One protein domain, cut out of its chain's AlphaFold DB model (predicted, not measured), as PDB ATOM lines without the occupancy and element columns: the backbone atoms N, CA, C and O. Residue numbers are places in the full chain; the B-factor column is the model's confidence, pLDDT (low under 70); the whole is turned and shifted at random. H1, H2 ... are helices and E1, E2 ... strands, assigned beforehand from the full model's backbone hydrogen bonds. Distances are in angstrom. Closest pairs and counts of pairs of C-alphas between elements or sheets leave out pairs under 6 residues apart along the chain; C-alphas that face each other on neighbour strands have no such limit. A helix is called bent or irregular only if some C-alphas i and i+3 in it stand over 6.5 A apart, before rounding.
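AT A GLANCE: This is residues 4 to 125 of the 135 residues of an uncharacterized protein of Clostridium botulinum (UniProt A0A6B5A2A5). A long bent helix, H1, makes the spine of a rod; the hairpin of strands E1 and E2 packs mainly on its second arm, H1b, and the helix H4 runs back along another side of that arm. The first arm, H1a, makes one end of the rod, while the short helix H3 and the small hairpin of E3 and E4 make the other, with H2 folding back beside H1b. The printed part has 122 residues, with four named helices and four named strands in the order H1 H2 E1 E2 H3 E3 E4 H4, and is of mixed class, helices and strands. Each of the two sheets is one antiparallel pair, E1 - E2 and E3 - E4. The whole is loose, with a radius of gyration of the C-alphas of 17.3 A and spans of 61 by 27 by 23 A.

HOW THE PARTS SIT: E1, residues 54 to 58, and E2, residues 64 to 68, form an antiparallel hairpin at 159 degrees, with N 55 and O 67 within hydrogen-bond range at 2.8 A. H1, residues 4 to 36, was assigned as one helix by its hydrogen bonds but is bent, C-alphas 18 and 21 being 7.3 A apart; its arms H1a, residues 4 to 18, and H1b, residues 21 to 36, stand at a steep tilt of 44 degrees. The closest C-alphas of H1b and E1 are those of Arg 24 and Val 56, 6.5 A apart. H4, residues 112 to 124, touches H1b, closest at the C-alphas of Phe 27 and Ala 116, 5.0 A; they run opposite ways at a tilt of 36 degrees, only just steep. H2, residues 45 to 52, forms a helical hairpin with H1b, at a shallow tilt of 19 degrees, closest at the C-alphas of Lys 28 and Leu 51, 5.8 A. H3, residues 86 to 93, is close to H4 but not clearly touching, with the C-alphas of Glu 92 and Tyr 112 closest at 6.3 A. E3, residues 94 to 96, and E4, residues 106 to 108, form an antiparallel hairpin with N 95 and O 107 at 2.8 A, within hydrogen-bond range. H1a and H4 are apart. Every O i to N i+4 pair is within hydrogen-bond range in H1a, H1b, H3 and H4; H2 has 0 of 4, but 4 of 5 O i to N i+3 pairs.

IN THESE COORDINATES: H1a begins at C-alpha 4, (10.053, -20.530, -71.526), and is 21.3 A long; H1b is 20.5 A. H2 is 11.7 A, E1 and E2 are 13.8 A each, and H3 is 10.5 A. E3 is 7.1 A and E4 6.9 A. H4 is 18.2 A and ends at C-alpha 124, (2.259, -14.016, -49.564).

THE WHOLE: The two C-alphas farthest apart are those of Ile 4 and Gly 100, 61.4 A. The printed part has no cut. The link from E2 to H3 is long, 17 residues; in it residues 73 to 74 pair antiparallel with 81 to 82. The mean pLDDT of the printed part is 80.2, and residues 39 to 49, 70 to 79, 81 to 85 and 102 to 104 are under 70.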
ATOM      1  N   ILE A   4      10.608 -21.537 -72.433       74.81
ATOM      2  CA  ILE A   4      10.053 -20.530 -71.526       74.81
ATOM      3  C   ILE A   4       9.269 -21.185 -70.376       74.81
ATOM      4  O   ILE A   4       9.382 -20.729 -69.241       74.81
ATOM      5  N   ASP A   5       8.530 -22.266 -70.638       77.31
ATOM      6  CA  ASP A   5       7.744 -22.974 -69.617       77.31
ATOM      7  C   ASP A   5       8.661 -23.626 -68.572       77.31
ATOM      8  O   ASP A   5       8.378 -23.585 -67.376       77.31
ATOM      9  N   GLU A   6       9.795 -24.179 -69.013       78.25
ATOM     10  CA  GLU A   6      10.799 -24.779 -68.126       78.25
ATOM     11  C   GLU A   6      11.438 -23.733 -67.201       78.25
ATOM     12  O   GLU A   6      11.556 -23.967 -65.998       78.25
ATOM     13  N   GLN A   7      11.777 -22.550 -67.729       80.44
ATOM     14  CA  GLN A   7      12.328 -21.453 -66.925       80.44
ATOM     15  C   GLN A   7      11.317 -20.894 -65.920       80.44
ATOM     16  O   GLN A   7      11.678 -20.603 -64.781       80.44
ATOM     17  N   ILE A   8      10.047 -20.759 -66.318       83.56
ATOM     18  CA  ILE A   8       8.979 -20.314 -65.413       83.56
ATOM     19  C   ILE A   8       8.806 -21.315 -64.266       83.56
ATOM     20  O   ILE A   8       8.710 -20.904 -63.109       83.56
ATOM     21  N   GLN A   9       8.814 -22.617 -64.564       83.00
ATOM     22  CA  GLN A   9       8.682 -23.653 -63.542       83.00
ATOM     23  C   GLN A   9       9.880 -23.676 -62.580       83.00
ATOM     24  O   GLN A   9       9.703 -23.853 -61.375       83.00
ATOM     25  N   GLU A  10      11.100 -23.481 -63.089       84.75
ATOM     26  CA  GLU A  10      12.310 -23.417 -62.264       84.75
ATOM     27  C   GLU A  10      12.283 -22.215 -61.309       84.75
ATOM     28  O   GLU A  10      12.513 -22.370 -60.108       84.75
ATOM     29  N   GLU A  11      11.935 -21.027 -61.808       86.06
ATOM     30  CA  GLU A  11      11.789 -19.823 -60.982       86.06
ATOM     31  C   GLU A  11      10.685 -19.974 -59.929       86.06
ATOM     32  O   GLU A  11      10.858 -19.575 -58.773       86.06
ATOM     33  N   TYR A  12       9.570 -20.608 -60.296       85.75
ATOM     34  CA  TYR A  12       8.476 -20.882 -59.374       85.75
ATOM     35  C   TYR A  12       8.894 -21.844 -58.251       85.75
ATOM     36  O   TYR A  12       8.702 -21.539 -57.072       85.75
ATOM     37  N   ASN A  13       9.571 -22.946 -58.577       85.94
ATOM     38  CA  ASN A  13      10.105 -23.870 -57.573       85.94
ATOM     39  C   ASN A  13      11.140 -23.186 -56.660       85.94
ATOM     40  O   ASN A  13      11.115 -23.366 -55.442       85.94
ATOM     41  N   ASN A  14      12.010 -22.343 -57.227       88.62
ATOM     42  CA  ASN A  14      12.972 -21.549 -56.460       88.62
ATOM     43  C   ASN A  14      12.285 -20.562 -55.507       88.62
ATOM     44  O   ASN A  14      12.791 -20.301 -54.412       88.62
ATOM     45  N   TYR A  15      11.149 -19.989 -55.907       89.06
ATOM     46  CA  TYR A  15      10.333 -19.153 -55.034       89.06
ATOM     47  C   TYR A  15       9.736 -19.967 -53.880       89.06
ATOM     48  O   TYR A  15       9.904 -19.579 -52.723       89.06
ATOM     49  N   LEU A  16       9.120 -21.117 -54.171       90.56
ATOM     50  CA  LEU A  16       8.543 -21.998 -53.150       90.56
ATOM     51  C   LEU A  16       9.578 -22.452 -52.119       90.56
ATOM     52  O   LEU A  16       9.320 -22.425 -50.914       90.56
ATOM     53  N   GLU A  17      10.789 -22.772 -52.571       91.00
ATOM     54  CA  GLU A  17      11.894 -23.134 -51.687       91.00
ATOM     55  C   GLU A  17      12.329 -21.996 -50.756       91.00
ATOM     56  O   GLU A  17      12.679 -22.233 -49.596       91.00
ATOM     57  N   LYS A  18      12.256 -20.742 -51.216       90.62
ATOM     58  CA  LYS A  18      12.548 -19.570 -50.374       90.62
ATOM     59  C   LYS A  18      11.477 -19.345 -49.309       90.62
ATOM     60  O   LYS A  18      11.807 -18.884 -48.217       90.62
ATOM     61  N   VAL A  19      10.213 -19.646 -49.608       93.00
ATOM     62  CA  VAL A  19       9.092 -19.352 -48.698       93.00
ATOM     63  C   VAL A  19       8.739 -20.503 -47.759       93.00
ATOM     64  O   VAL A  19       8.122 -20.251 -46.725       93.00
ATOM     65  N   LYS A  20       9.165 -21.743 -48.039       93.56
ATOM     66  CA  LYS A  20       8.762 -22.935 -47.265       93.56
ATOM     67  C   LYS A  20       8.976 -22.811 -45.755       93.56
ATOM     68  O   LYS A  20       8.108 -23.181 -44.969       93.56
ATOM     69  N   GLU A  21      10.121 -22.268 -45.335       93.38
ATOM     70  CA  GLU A  21      10.445 -22.135 -43.910       93.38
ATOM     71  C   GLU A  21       9.594 -21.048 -43.266       93.38
ATOM     72  O   GLU A  21       9.168 -21.175 -42.122       93.38
ATOM     73  N   ARG A  22       9.265 -19.998 -44.019       95.25
ATOM     74  CA  ARG A  22       8.378 -18.957 -43.523       95.25
ATOM     75  C   ARG A  22       6.942 -19.462 -43.388       95.25
ATOM     76  O   ARG A  22       6.326 -19.217 -42.354       95.25
ATOM     77  N   VAL A  23       6.456 -20.240 -44.355       95.50
ATOM     78  CA  VAL A  23       5.162 -20.939 -44.280       95.50
ATOM     79  C   VAL A  23       5.110 -21.869 -43.063       95.50
ATOM     80  O   VAL A  23       4.142 -21.819 -42.303       95.50
ATOM     81  N   ARG A  24       6.177 -22.642 -42.802       95.00
ATOM     82  CA  ARG A  24       6.296 -23.468 -41.586       95.00
ATOM     83  C   ARG A  24       6.114 -22.638 -40.315       95.00
ATOM     84  O   ARG A  24       5.389 -23.048 -39.411       95.00
ATOM     85  N   GLU A  25       6.782 -21.493 -40.221       95.19
ATOM     86  CA  GLU A  25       6.721 -20.650 -39.025       95.19
ATOM     87  C   GLU A  25       5.356 -19.970 -38.840       95.19
ATOM     88  O   GLU A  25       4.877 -19.895 -37.710       95.19
ATOM     89  N   LEU A  26       4.685 -19.553 -39.921       96.38
ATOM     90  CA  LEU A  26       3.306 -19.046 -39.859       96.38
ATOM     91  C   LEU A  26       2.325 -20.126 -39.391       96.38
ATOM     92  O   LEU A  26       1.472 -19.873 -38.541       96.38
ATOM     93  N   PHE A  27       2.496 -21.359 -39.863       94.69
ATOM     94  CA  PHE A  27       1.693 -22.487 -39.404       94.69
ATOM     95  C   PHE A  27       1.921 -22.782 -37.912       94.69
ATOM     96  O   PHE A  27       0.976 -22.941 -37.138       94.69
ATOM     97  N   LYS A  28       3.182 -22.786 -37.461       92.44
ATOM     98  CA  LYS A  28       3.514 -22.903 -36.031       92.44
ATOM     99  C   LYS A  28       2.936 -21.757 -35.205       92.44
ATOM    100  O   LYS A  28       2.559 -21.974 -34.053       92.44
ATOM    101  N   GLN A  29       2.874 -20.548 -35.759       93.88
ATOM    102  CA  GLN A  29       2.243 -19.408 -35.104       93.88
ATOM    103  C   GLN A  29       0.740 -19.643 -34.914       93.88
ATOM    104  O   GLN A  29       0.261 -19.464 -33.797       93.88
ATOM    105  N   ALA A  30       0.026 -20.129 -35.933       92.94
ATOM    106  CA  ALA A  30      -1.385 -20.500 -35.799       92.94
ATOM    107  C   ALA A  30      -1.600 -21.559 -34.704       92.94
ATOM    108  O   ALA A  30      -2.467 -21.401 -33.846       92.94
ATOM    109  N   LEU A  31      -0.748 -22.590 -34.649       88.81
ATOM    110  CA  LEU A  31      -0.794 -23.585 -33.573       88.81
ATOM    111  C   LEU A  31      -0.562 -22.955 -32.188       88.81
ATOM    112  O   LEU A  31      -1.269 -23.275 -31.234       88.81
ATOM    113  N   ARG A  32       0.411 -22.043 -32.051       87.12
ATOM    114  CA  ARG A  32       0.647 -21.293 -30.800       87.12
ATOM    115  C   ARG A  32      -0.572 -20.491 -30.377       87.12
ATOM    116  O   ARG A  32      -0.969 -20.587 -29.220       87.12
ATOM    117  N   GLU A  33      -1.164 -19.747 -31.301       89.50
ATOM    118  CA  GLU A  33      -2.298 -18.866 -31.030       89.50
ATOM    119  C   GLU A  33      -3.571 -19.646 -30.682       89.50
ATOM    120  O   GLU A  33      -4.189 -19.364 -29.656       89.50
ATOM    121  N   CYS A  34      -3.931 -20.646 -31.488       88.19
ATOM    122  CA  CYS A  34      -5.213 -21.343 -31.369       88.19
ATOM    123  C   CYS A  34      -5.176 -22.525 -30.398       88.19
ATOM    124  O   CYS A  34      -6.177 -22.833 -29.751       88.19
ATOM    125  N   VAL A  35      -4.032 -23.206 -30.293       81.25
ATOM    126  CA  VAL A  35      -3.897 -24.431 -29.498       81.25
ATOM    127  C   VAL A  35      -3.169 -24.126 -28.189       81.25
ATOM    128  O   VAL A  35      -3.756 -24.230 -27.117       81.25
ATOM    129  N   TYR A  36      -1.905 -23.706 -28.230       76.25
ATOM    130  CA  TYR A  36      -1.081 -23.658 -27.010       76.25
ATOM    131  C   TYR A  36      -1.380 -22.505 -26.065       76.25
ATOM    132  O   TYR A  36      -1.292 -22.697 -24.860       76.25
ATOM    133  N   ASN A  37      -1.750 -21.327 -26.565       78.38
ATOM    134  CA  ASN A  37      -2.133 -20.218 -25.687       78.38
ATOM    135  C   ASN A  37      -3.404 -20.537 -24.886       78.38
ATOM    136  O   ASN A  37      -3.618 -19.968 -23.817       78.38
ATOM    137  N   TYR A  38      -4.232 -21.454 -25.391       71.00
ATOM    138  CA  TYR A  38      -5.448 -21.897 -24.726       71.00
ATOM    139  C   TYR A  38      -5.188 -23.006 -23.689       71.00
ATOM    140  O   TYR A  38      -5.912 -23.103 -22.698       71.00
ATOM    141  N   TYR A  39      -4.143 -23.825 -23.871       65.06
ATOM    142  CA  TYR A  39      -3.816 -24.936 -22.968       65.06
ATOM    143  C   TYR A  39      -2.630 -24.632 -22.058       65.06
ATOM    144  O   TYR A  39      -1.536 -24.309 -22.509       65.06
ATOM    145  N   THR A  40      -2.787 -24.849 -20.749       55.91
ATOM    146  CA  THR A  40      -1.616 -24.896 -19.870       55.91
ATOM    147  C   THR A  40      -0.752 -26.118 -20.208       55.91
ATOM    148  O   THR A  40      -1.293 -27.200 -20.468       55.91
ATOM    149  N   PRO A  41       0.588 -25.998 -20.149       50.75
ATOM    150  CA  PRO A  41       1.493 -27.062 -20.576       50.75
ATOM    151  C   PRO A  41       1.298 -28.405 -19.863       50.75
ATOM    152  O   PRO A  41       1.551 -29.463 -20.428       50.75
ATOM    153  N   SER A  42       0.813 -28.360 -18.621       48.62
ATOM    154  CA  SER A  42       0.544 -29.531 -17.788       48.62
ATOM    155  C   SER A  42      -0.692 -30.323 -18.210       48.62
ATOM    156  O   SER A  42      -0.868 -31.452 -17.766       48.62
ATOM    157  N   THR A  43      -1.580 -29.734 -19.011       53.44
ATOM    158  CA  THR A  43      -2.890 -30.330 -19.290       53.44
ATOM    159  C   THR A  43      -2.847 -31.208 -20.540       53.44
ATOM    160  O   THR A  43      -3.593 -32.183 -20.618       53.44
ATOM    161  N   TYR A  44      -1.928 -30.940 -21.478       57.34
ATOM    162  CA  TYR A  44      -1.848 -31.681 -22.735       57.34
ATOM    163  C   TYR A  44      -0.421 -31.756 -23.310       57.34
ATOM    164  O   TYR A  44      -0.046 -30.982 -24.183       57.34
ATOM    165  N   GLU A  45       0.340 -32.790 -22.933       56.12
ATOM    166  CA  GLU A  45       1.530 -33.231 -23.698       56.12
ATOM    167  C   GLU A  45       1.166 -33.529 -25.173       56.12
ATOM    168  O   GLU A  45       1.972 -33.331 -26.081       56.12
ATOM    169  N   ARG A  46      -0.108 -33.900 -25.404       58.16
ATOM    170  CA  ARG A  46      -0.732 -34.201 -26.706       58.16
ATOM    171  C   ARG A  46      -0.567 -33.086 -27.726       58.16
ATOM    172  O   ARG A  46      -0.375 -33.374 -28.899       58.16
ATOM    173  N   THR A  47      -0.681 -31.827 -27.297       59.38
ATOM    174  CA  THR A  47      -0.586 -30.720 -28.239       59.38
ATOM    175  C   THR A  47       0.870 -30.499 -28.581       59.38
ATOM    176  O   THR A  47       1.142 -30.412 -29.761       59.38
ATOM    177  N   TYR A  48       1.834 -30.498 -27.644       61.59
ATOM    178  CA  TYR A  48       3.233 -30.073 -27.898       61.59
ATOM    179  C   TYR A  48       3.940 -30.798 -29.040       61.59
ATOM    180  O   TYR A  48       4.802 -30.212 -29.697       61.59
ATOM    181  N   GLN A  49       3.554 -32.042 -29.314       67.31
ATOM    182  CA  GLN A  49       4.070 -32.792 -30.452       67.31
ATOM    183  C   GLN A  49       3.685 -32.154 -31.799       67.31
ATOM    184  O   GLN A  49       4.521 -32.119 -32.695       67.31
ATOM    185  N   MET A  50       2.501 -31.545 -31.929       75.81
ATOM    186  CA  MET A  50       2.076 -30.868 -33.165       75.81
ATOM    187  C   MET A  50       2.990 -29.696 -33.548       75.81
ATOM    188  O   MET A  50       3.380 -29.583 -34.704       75.81
ATOM    189  N   LEU A  51       3.399 -28.848 -32.593       77.31
ATOM    190  CA  LEU A  51       4.298 -27.709 -32.847       77.31
ATOM    191  C   LEU A  51       5.663 -28.163 -33.359       77.31
ATOM    192  O   LEU A  51       6.292 -27.473 -34.164       77.31
ATOM    193  N   ASN A  52       6.124 -29.307 -32.857       77.81
ATOM    194  CA  ASN A  52       7.427 -29.863 -33.187       77.81
ATOM    195  C   ASN A  52       7.404 -30.702 -34.475       77.81
ATOM    196  O   ASN A  52       8.461 -30.902 -35.063       77.81
ATOM    197  N   ASN A  53       6.223 -31.118 -34.945       83.19
ATOM    198  CA  ASN A  53       6.039 -31.991 -36.110       83.19
ATOM    199  C   ASN A  53       5.352 -31.285 -37.293       83.19
ATOM    200  O   ASN A  53       4.580 -31.901 -38.029       83.19
ATOM    201  N   VAL A  54       5.625 -29.990 -37.488       88.75
ATOM    202  CA  VAL A  54       5.172 -29.254 -38.680       88.75
ATOM    203  C   VAL A  54       6.092 -29.568 -39.859       88.75
ATOM    204  O   VAL A  54       7.224 -29.076 -39.945       88.75
ATOM    205  N   ASN A  55       5.583 -30.368 -40.788       89.94
ATOM    206  CA  ASN A  55       6.260 -30.750 -42.016       89.94
ATOM    207  C   ASN A  55       5.876 -29.814 -43.157       89.94
ATOM    208  O   ASN A  55       4.753 -29.321 -43.229       89.94
ATOM    209  N   VAL A  56       6.839 -29.573 -44.046       91.69
ATOM    210  CA  VAL A  56       6.634 -28.795 -45.270       91.69
ATOM    211  C   VAL A  56       7.336 -29.507 -46.411       91.69
ATOM    212  O   VAL A  56       8.507 -29.865 -46.263       91.69
ATOM    213  N   HIS A  57       6.644 -29.712 -47.527       91.62
ATOM    214  CA  HIS A  57       7.227 -30.297 -48.732       91.62
ATOM    215  C   HIS A  57       6.605 -29.699 -49.992       91.62
ATOM    216  O   HIS A  57       5.476 -29.219 -49.960       91.62
ATOM    217  N   ILE A  58       7.357 -29.735 -51.088       89.69
ATOM    218  CA  ILE A  58       6.880 -29.360 -52.419       89.69
ATOM    219  C   ILE A  58       6.624 -30.664 -53.178       89.69
ATOM    220  O   ILE A  58       7.505 -31.531 -53.213       89.69
ATOM    221  N   ASN A  59       5.420 -30.851 -53.717       86.94
ATOM    222  CA  ASN A  59       5.097 -32.039 -54.510       86.94
ATOM    223  C   ASN A  59       5.710 -31.948 -55.927       86.94
ATOM    224  O   ASN A  59       6.386 -30.985 -56.287       86.94
ATOM    225  N   LYS A  60       5.484 -32.974 -56.753       80.12
ATOM    226  CA  LYS A  60       6.012 -33.014 -58.129       80.12
ATOM    227  C   LYS A  60       5.332 -32.019 -59.072       80.12
ATOM    228  O   LYS A  60       5.924 -31.685 -60.094       80.12
ATOM    229  N   ASP A  61       4.139 -31.563 -58.713       82.38
ATOM    230  CA  ASP A  61       3.329 -30.619 -59.480       82.38
ATOM    231  C   ASP A  61       3.650 -29.154 -59.113       82.38
ATOM    232  O   ASP A  61       3.114 -28.225 -59.711       82.38
ATOM    233  N   GLY A  62       4.586 -28.931 -58.180       80.94
ATOM    234  CA  GLY A  62       5.007 -27.597 -57.749       80.94
ATOM    235  C   GLY A  62       4.090 -26.986 -56.690       80.94
ATOM    236  O   GLY A  62       3.992 -25.772 -56.580       80.94
ATOM    237  N   GLU A  63       3.400 -27.790 -55.895       88.19
ATOM    238  CA  GLU A  63       2.533 -27.308 -54.821       88.19
ATOM    239  C   GLU A  63       3.231 -27.474 -53.471       88.19
ATOM    240  O   GLU A  63       3.796 -28.527 -53.164       88.19
ATOM    241  N   LEU A  64       3.205 -26.418 -52.657       90.56
ATOM    242  CA  LEU A  64       3.782 -26.409 -51.316       90.56
ATOM    243  C   LEU A  64       2.726 -26.836 -50.292       90.56
ATOM    244  O   LEU A  64       1.758 -26.118 -50.056       90.56
ATOM    245  N   TYR A  65       2.963 -27.955 -49.618       92.81
ATOM    246  CA  TYR A  65       2.111 -28.451 -48.542       92.81
ATOM    247  C   TYR A  65       2.754 -28.196 -47.192       92.81
ATOM    248  O   TYR A  65       3.936 -28.485 -46.999       92.81
ATOM    249  N   VAL A  66       1.947 -27.750 -46.233       92.44
ATOM    250  CA  VAL A  66       2.301 -27.670 -44.816       92.44
ATOM    251  C   VAL A  66       1.270 -28.430 -43.994       92.44
ATOM    252  O   VAL A  66       0.069 -28.248 -44.170       92.44
ATOM    253  N   TYR A  67       1.734 -29.314 -43.115       89.19
ATOM    254  CA  TYR A  67       0.863 -30.173 -42.318       89.19
ATOM    255  C   TYR A  67       1.554 -30.615 -41.028       89.19
ATOM    256  O   TYR A  67       2.777 -30.555 -40.893       89.19
ATOM    257  N   THR A  68       0.760 -31.083 -40.073       83.75
ATOM    258  CA  THR A  68       1.246 -31.719 -38.846       83.75
ATOM    259  C   THR A  68       1.115 -33.221 -38.967       83.75
ATOM    260  O   THR A  68       0.006 -33.722 -39.135       83.75
ATOM    261  N   ASP A  69       2.224 -33.941 -38.845       71.94
ATOM    262  CA  ASP A  69       2.189 -35.403 -38.819       71.94
ATOM    263  C   ASP A  69       2.053 -35.871 -37.366       71.94
ATOM    264  O   ASP A  69       2.881 -35.529 -36.513       71.94
ATOM    265  N   ASN A  70       0.986 -36.608 -37.053       65.44
ATOM    266  CA  ASN A  70       0.808 -37.154 -35.710       65.44
ATOM    267  C   ASN A  70       1.379 -38.562 -35.660       65.44
ATOM    268  O   ASN A  70       0.806 -39.501 -36.209       65.44
ATOM    269  N   GLN A  71       2.492 -38.711 -34.945       61.44
ATOM    270  CA  GLN A  71       3.006 -40.029 -34.604       61.44
ATOM    271  C   GLN A  71       2.099 -40.737 -33.588       61.44
ATOM    272  O   GLN A  71       1.300 -40.098 -32.903       61.44
ATOM    273  N   LEU A  72       2.236 -42.070 -33.538       57.94
ATOM    274  CA  LEU A  72       1.531 -43.020 -32.666       57.94
ATOM    275  C   LEU A  72       1.090 -42.391 -31.337       57.94
ATOM    276  O   LEU A  72       1.902 -42.131 -30.449       57.94
ATOM    277  N   TYR A  73      -0.216 -42.168 -31.216       64.25
ATOM    278  CA  TYR A  73      -0.836 -41.629 -30.018       64.25
ATOM    279  C   TYR A  73      -1.290 -42.761 -29.105       64.25
ATOM    280  O   TYR A  73      -1.816 -43.762 -29.584       64.25
ATOM    281  N   THR A  74      -1.205 -42.538 -27.795       63.16
ATOM    282  CA  THR A  74      -1.765 -43.423 -26.775       63.16
ATOM    283  C   THR A  74      -2.796 -42.670 -25.930       63.16
ATOM    284  O   THR A  74      -2.519 -41.595 -25.398       63.16
ATOM    285  N   SER A  75      -3.996 -43.234 -25.796       63.12
ATOM    286  CA  SER A  75      -5.103 -42.689 -25.007       63.12
ATOM    287  C   SER A  75      -4.717 -42.523 -23.542       63.12
ATOM    288  O   SER A  75      -4.219 -43.446 -22.905       63.12
ATOM    289  N   ALA A  76      -4.997 -41.349 -22.971       60.81
ATOM    290  CA  ALA A  76      -4.753 -41.110 -21.545       60.81
ATOM    291  C   ALA A  76      -5.820 -41.740 -20.632       60.81
ATOM    292  O   ALA A  76      -5.670 -41.699 -19.415       60.81
ATOM    293  N   VAL A  77      -6.916 -42.252 -21.204       64.19
ATOM    294  CA  VAL A  77      -8.002 -42.889 -20.444       64.19
ATOM    295  C   VAL A  77      -7.690 -44.363 -20.210       64.19
ATOM    296  O   VAL A  77      -7.863 -44.859 -19.102       64.19
ATOM    297  N   ASP A  78      -7.220 -45.055 -21.247       69.06
ATOM    298  CA  ASP A  78      -7.073 -46.515 -21.247       69.06
ATOM    299  C   ASP A  78      -5.738 -47.017 -21.818       69.06
ATOM    300  O   ASP A  78      -5.498 -48.221 -21.848       69.06
ATOM    301  N   GLY A  79      -4.847 -46.125 -22.256       67.88
ATOM    302  CA  GLY A  79      -3.551 -46.516 -22.802       67.88
ATOM    303  C   GLY A  79      -3.622 -47.152 -24.193       67.88
ATOM    304  O   GLY A  79      -2.642 -47.755 -24.627       67.88
ATOM    305  N   SER A  80      -4.756 -47.063 -24.896       72.62
ATOM    306  CA  SER A  80      -4.908 -47.638 -26.238       72.62
ATOM    307  C   SER A  80      -4.251 -46.772 -27.315       72.62
ATOM    308  O   SER A  80      -4.350 -45.543 -27.281       72.62
ATOM    309  N   LEU A  81      -3.606 -47.405 -28.298       69.81
ATOM    310  CA  LEU A  81      -3.123 -46.697 -29.482       69.81
ATOM    311  C   LEU A  81      -4.312 -46.111 -30.250       69.81
ATOM    312  O   LEU A  81      -5.281 -46.824 -30.505       69.81
ATOM    313  N   GLN A  82      -4.237 -44.839 -30.634       68.56
ATOM    314  CA  GLN A  82      -5.211 -44.250 -31.554       68.56
ATOM    315  C   GLN A  82      -4.607 -44.087 -32.937       68.56
ATOM    316  O   GLN A  82      -3.389 -43.961 -33.096       68.56
ATOM    317  N   ASN A  83      -5.492 -44.064 -33.930       65.19
ATOM    318  CA  ASN A  83      -5.093 -43.863 -35.307       65.19
ATOM    319  C   ASN A  83      -4.394 -42.501 -35.476       65.19
ATOM    320  O   ASN A  83      -4.881 -41.490 -34.948       65.19
ATOM    321  N   PRO A  84      -3.276 -42.452 -36.223       59.53
ATOM    322  CA  PRO A  84      -2.713 -41.190 -36.688       59.53
ATOM    323  C   PRO A  84      -3.786 -40.413 -37.475       59.53
ATOM    324  O   PRO A  84      -4.703 -41.012 -38.028       59.53
ATOM    325  N   ASN A  85      -3.717 -39.081 -37.463       62.53
ATOM    326  CA  ASN A  85      -4.713 -38.121 -37.991       62.53
ATOM    327  C   ASN A  85      -5.978 -37.884 -37.151       62.53
ATOM    328  O   ASN A  85      -6.450 -36.747 -37.116       62.53
ATOM    329  N   PHE A  86      -6.456 -38.858 -36.367       70.94
ATOM    330  CA  PHE A  86      -7.644 -38.669 -35.515       70.94
ATOM    331  C   PHE A  86      -7.486 -37.502 -34.524       70.94
ATOM    332  O   PHE A  86      -8.407 -36.720 -34.295       70.94
ATOM    333  N   ILE A  87      -6.283 -37.337 -33.970       74.25
ATOM    334  CA  ILE A  87      -5.993 -36.274 -33.000       74.25
ATOM    335  C   ILE A  87      -5.952 -34.885 -33.652       74.25
ATOM    336  O   ILE A  87      -6.468 -33.941 -33.058       74.25
ATOM    337  N   ASN A  88      -5.405 -34.752 -34.867       78.12
ATOM    338  CA  ASN A  88      -5.423 -33.470 -35.588       78.12
ATOM    339  C   ASN A  88      -6.862 -33.076 -35.908       78.12
ATOM    340  O   ASN A  88      -7.256 -31.942 -35.655       78.12
ATOM    341  N   TYR A  89      -7.660 -34.044 -36.367       80.06
ATOM    342  CA  TYR A  89      -9.073 -33.835 -36.647       80.06
ATOM    343  C   TYR A  89      -9.847 -33.370 -35.407       80.06
ATOM    344  O   TYR A  89     -10.584 -32.391 -35.491       80.06
ATOM    345  N   ILE A  90      -9.656 -34.017 -34.250       78.69
ATOM    346  CA  ILE A  90     -10.307 -33.609 -32.992       78.69
ATOM    347  C   ILE A  90      -9.861 -32.216 -32.552       78.69
ATOM    348  O   ILE A  90     -10.680 -31.432 -32.075       78.69
ATOM    349  N   ILE A  91      -8.568 -31.908 -32.653       81.19
ATOM    350  CA  ILE A  91      -8.056 -30.596 -32.248       81.19
ATOM    351  C   ILE A  91      -8.641 -29.509 -33.141       81.19
ATOM    352  O   ILE A  91      -9.012 -28.454 -32.632       81.19
ATOM    353  N   GLU A  92      -8.764 -29.789 -34.433       86.00
ATOM    354  CA  GLU A  92      -9.331 -28.870 -35.404       86.00
ATOM    355  C   GLU A  92     -10.835 -28.661 -35.203       86.00
ATOM    356  O   GLU A  92     -11.269 -27.537 -34.964       86.00
ATOM    357  N   HIS A  93     -11.619 -29.741 -35.218       85.81
ATOM    358  CA  HIS A  93     -13.084 -29.689 -35.296       85.81
ATOM    359  C   HIS A  93     -13.794 -29.796 -33.947       85.81
ATOM    360  O   HIS A  93     -14.991 -29.524 -33.842       85.81
ATOM    361  N   GLY A  94     -13.088 -30.217 -32.906       82.56
ATOM    362  CA  GLY A  94     -13.702 -30.561 -31.637       82.56
ATOM    363  C   GLY A  94     -14.101 -32.033 -31.537       82.56
ATOM    364  O   GLY A  94     -14.014 -32.814 -32.484       82.56
ATOM    365  N   HIS A  95     -14.560 -32.421 -30.353       80.62
ATOM    366  CA  HIS A  95     -15.123 -33.738 -30.082       80.62
ATOM    367  C   HIS A  95     -16.149 -33.673 -28.950       80.62
ATOM    368  O   HIS A  95     -15.959 -32.947 -27.978       80.62
ATOM    369  N   HIS A  96     -17.215 -34.466 -29.047       82.12
ATOM    370  CA  HIS A  96     -18.160 -34.680 -27.956       82.12
ATOM    371  C   HIS A  96     -18.659 -36.129 -27.975       82.12
ATOM    372  O   HIS A  96     -19.276 -36.547 -28.954       82.12
ATOM    373  N   ASP A  97     -18.418 -36.893 -26.908       79.69
ATOM    374  CA  ASP A  97     -18.855 -38.298 -26.800       79.69
ATOM    375  C   ASP A  97     -20.145 -38.495 -25.983       79.69
ATOM    376  O   ASP A  97     -20.630 -39.621 -25.852       79.69
ATOM    377  N   GLY A  98     -20.702 -37.417 -25.415       77.56
ATOM    378  CA  GLY A  98     -21.914 -37.449 -24.595       77.56
ATOM    379  C   GLY A  98     -21.748 -38.088 -23.210       77.56
ATOM    380  O   GLY A  98     -22.743 -38.261 -22.506       77.56
ATOM    381  N   LYS A  99     -20.524 -38.449 -22.794       78.31
ATOM    382  CA  LYS A  99     -20.242 -39.144 -21.520       78.31
ATOM    383  C   LYS A  99     -19.734 -38.218 -20.415       78.31
ATOM    384  O   LYS A  99     -19.569 -38.655 -19.277       78.31
ATOM    385  N   GLY A 100     -19.533 -36.937 -20.713       72.50
ATOM    386  CA  GLY A 100     -19.153 -35.925 -19.736       72.50
ATOM    387  C   GLY A 100     -18.908 -34.554 -20.363       72.50
ATOM    388  O   GLY A 100     -18.873 -34.402 -21.579       72.50
ATOM    389  N   THR A 101     -18.727 -33.543 -19.516       71.19
ATOM    390  CA  THR A 101     -18.423 -32.160 -19.938       71.19
ATOM    391  C   THR A 101     -16.961 -31.777 -19.725       71.19
ATOM    392  O   THR A 101     -16.572 -30.647 -20.003       71.19
ATOM    393  N   ASN A 102     -16.145 -32.693 -19.198       69.94
ATOM    394  CA  ASN A 102     -14.722 -32.444 -19.021       69.94
ATOM    395  C   ASN A 102     -13.979 -32.561 -20.364       69.94
ATOM    396  O   ASN A 102     -14.474 -33.160 -21.317       69.94
ATOM    397  N   GLN A 103     -12.757 -32.037 -20.400       65.19
ATOM    398  CA  GLN A 103     -11.871 -31.984 -21.570       65.19
ATOM    399  C   GLN A 103     -11.526 -33.343 -22.221       65.19
ATOM    400  O   GLN A 103     -10.921 -33.376 -23.293       65.19
ATOM    401  N   TYR A 104     -11.872 -34.468 -21.584       66.19
ATOM    402  CA  TYR A 104     -11.706 -35.811 -22.147       66.19
ATOM    403  C   TYR A 104     -12.933 -36.288 -22.933       66.19
ATOM    404  O   TYR A 104     -12.783 -37.134 -23.805       66.19
ATOM    405  N   HIS A 105     -14.112 -35.741 -22.632       70.12
ATOM    406  CA  HIS A 105     -15.403 -36.122 -23.214       70.12
ATOM    407  C   HIS A 105     -15.982 -35.048 -24.136       70.12
ATOM    408  O   HIS A 105     -16.736 -35.353 -25.055       70.12
ATOM    409  N   SER A 106     -15.632 -33.785 -23.887       74.25
ATOM    410  CA  SER A 106     -16.092 -32.634 -24.651       74.25
ATOM    411  C   SER A 106     -14.947 -31.652 -24.859       74.25
ATOM    412  O   SER A 106     -14.361 -31.150 -23.900       74.25
ATOM    413  N   TYR A 107     -14.651 -31.365 -26.117       75.75
ATOM    414  CA  TYR A 107     -13.555 -30.518 -26.549       75.75
ATOM    415  C   TYR A 107     -14.023 -29.646 -27.719       75.75
ATOM    416  O   TYR A 107     -14.527 -30.155 -28.713       75.75
ATOM    417  N   GLU A 108     -13.881 -28.331 -27.596       82.56
ATOM    418  CA  GLU A 108     -14.195 -27.389 -28.676       82.56
ATOM    419  C   GLU A 108     -13.033 -27.311 -29.676       82.56
ATOM    420  O   GLU A 108     -11.866 -27.260 -29.262       82.56
ATOM    421  N   GLY A 109     -13.373 -27.284 -30.967       85.69
ATOM    422  CA  GLY A 109     -12.428 -27.153 -32.072       85.69
ATOM    423  C   GLY A 109     -11.589 -25.884 -31.989       85.69
ATOM    424  O   GLY A 109     -12.012 -24.865 -31.444       85.69
ATOM    425  N   ARG A 110     -10.349 -25.967 -32.471       86.75
ATOM    426  CA  ARG A 110      -9.392 -24.856 -32.429       86.75
ATOM    427  C   ARG A 110      -9.290 -24.104 -33.741       86.75
ATOM    428  O   ARG A 110      -8.791 -22.984 -33.691       86.75
ATOM    429  N   HIS A 111      -9.757 -24.680 -34.850       89.94
ATOM    430  CA  HIS A 111      -9.798 -23.996 -36.147       89.94
ATOM    431  C   HIS A 111      -8.437 -23.365 -36.499       89.94
ATOM    432  O   HIS A 111      -8.303 -22.173 -36.799       89.94
ATOM    433  N   TYR A 112      -7.367 -24.141 -36.292       90.31
ATOM    434  CA  TYR A 112      -6.006 -23.649 -36.474       90.31
ATOM    435  C   TYR A 112      -5.621 -23.636 -37.954       90.31
ATOM    436  O   TYR A 112      -4.720 -22.878 -38.324       90.31
ATOM    437  N   LEU A 113      -6.294 -24.429 -38.797       92.62
ATOM    438  CA  LEU A 113      -6.063 -24.434 -40.240       92.62
ATOM    439  C   LEU A 113      -6.567 -23.139 -40.879       92.62
ATOM    440  O   LEU A 113      -5.847 -22.555 -41.688       92.62
ATOM    441  N   GLU A 114      -7.729 -22.621 -40.473       94.38
ATOM    442  CA  GLU A 114      -8.232 -21.329 -40.953       94.38
ATOM    443  C   GLU A 114      -7.306 -20.190 -40.537       94.38
ATOM    444  O   GLU A 114      -6.998 -19.310 -41.345       94.38
ATOM    445  N   ARG A 115      -6.791 -20.236 -39.303       94.81
ATOM    446  CA  ARG A 115      -5.818 -19.245 -38.839       94.81
ATOM    447  C   ARG A 115      -4.496 -19.337 -39.604       94.81
ATOM    448  O   ARG A 115      -3.918 -18.306 -39.942       94.81
ATOM    449  N   ALA A 116      -4.014 -20.545 -39.888       94.69
ATOM    450  CA  ALA A 116      -2.815 -20.742 -40.696       94.69
ATOM    451  C   ALA A 116      -3.013 -20.206 -42.123       94.69
ATOM    452  O   ALA A 116      -2.162 -19.453 -42.594       94.69
ATOM    453  N   LYS A 117      -4.149 -20.517 -42.767       95.75
ATOM    454  CA  LYS A 117      -4.524 -19.972 -44.083       95.75
ATOM    455  C   LYS A 117      -4.522 -18.448 -44.062       95.75
ATOM    456  O   LYS A 117      -3.839 -17.840 -44.873       95.75
ATOM    457  N   GLU A 118      -5.200 -17.830 -43.096       95.69
ATOM    458  CA  GLU A 118      -5.253 -16.370 -42.974       95.69
ATOM    459  C   GLU A 118      -3.851 -15.747 -42.869       95.69
ATOM    460  O   GLU A 118      -3.560 -14.749 -43.531       95.69
ATOM    461  N   LEU A 119      -2.967 -16.320 -42.046       96.31
ATOM    462  CA  LEU A 119      -1.597 -15.830 -41.880       96.31
ATOM    463  C   LEU A 119      -0.782 -15.942 -43.179       96.31
ATOM    464  O   LEU A 119      -0.080 -14.998 -43.544       96.31
ATOM    465  N   ILE A 120      -0.884 -17.077 -43.874       95.69
ATOM    466  CA  ILE A 120      -0.131 -17.360 -45.103       95.69
ATOM    467  C   ILE A 120      -0.648 -16.501 -46.265       95.69
ATOM    468  O   ILE A 120       0.146 -15.798 -46.897       95.69
ATOM    469  N   ASP A 121      -1.963 -16.477 -46.493       94.81
ATOM    470  CA  ASP A 121      -2.608 -15.676 -47.542       94.81
ATOM    471  C   ASP A 121      -2.272 -14.191 -47.382       94.81
ATOM    472  O   ASP A 121      -1.952 -13.492 -48.347       94.81
ATOM    473  N   ASN A 122      -2.293 -13.687 -46.145       94.94
ATOM    474  CA  ASN A 122      -1.990 -12.287 -45.881       94.94
ATOM    475  C   ASN A 122      -0.530 -11.926 -46.160       94.94
ATOM    476  O   ASN A 122      -0.283 -10.813 -46.642       94.94
ATOM    477  N   GLU A 123       0.415 -12.816 -45.853       95.88
ATOM    478  CA  GLU A 123       1.843 -12.555 -46.038       95.88
ATOM    479  C   GLU A 123       2.266 -12.677 -47.505       95.88
ATOM    480  O   GLU A 123       2.942 -11.786 -48.021       95.88
ATOM    481  N   PHE A 124       1.830 -13.733 -48.191       92.31
ATOM    482  CA  PHE A 124       2.259 -14.016 -49.564       92.31
ATOM    483  C   PHE A 124       1.298 -13.509 -50.637       92.31
ATOM    484  O   PHE A 124       1.641 -13.544 -51.817       92.31
ATOM    485  N   LYS A 125       0.125 -12.993 -50.246       90.38
ATOM    486  CA  LYS A 125      -0.942 -12.570 -51.170       90.38
ATOM    487  C   LYS A 125      -1.361 -13.701 -52.115       90.38
ATOM    488  O   LYS A 125      -1.566 -13.471 -53.304       90.38
TER     489      LYS A 125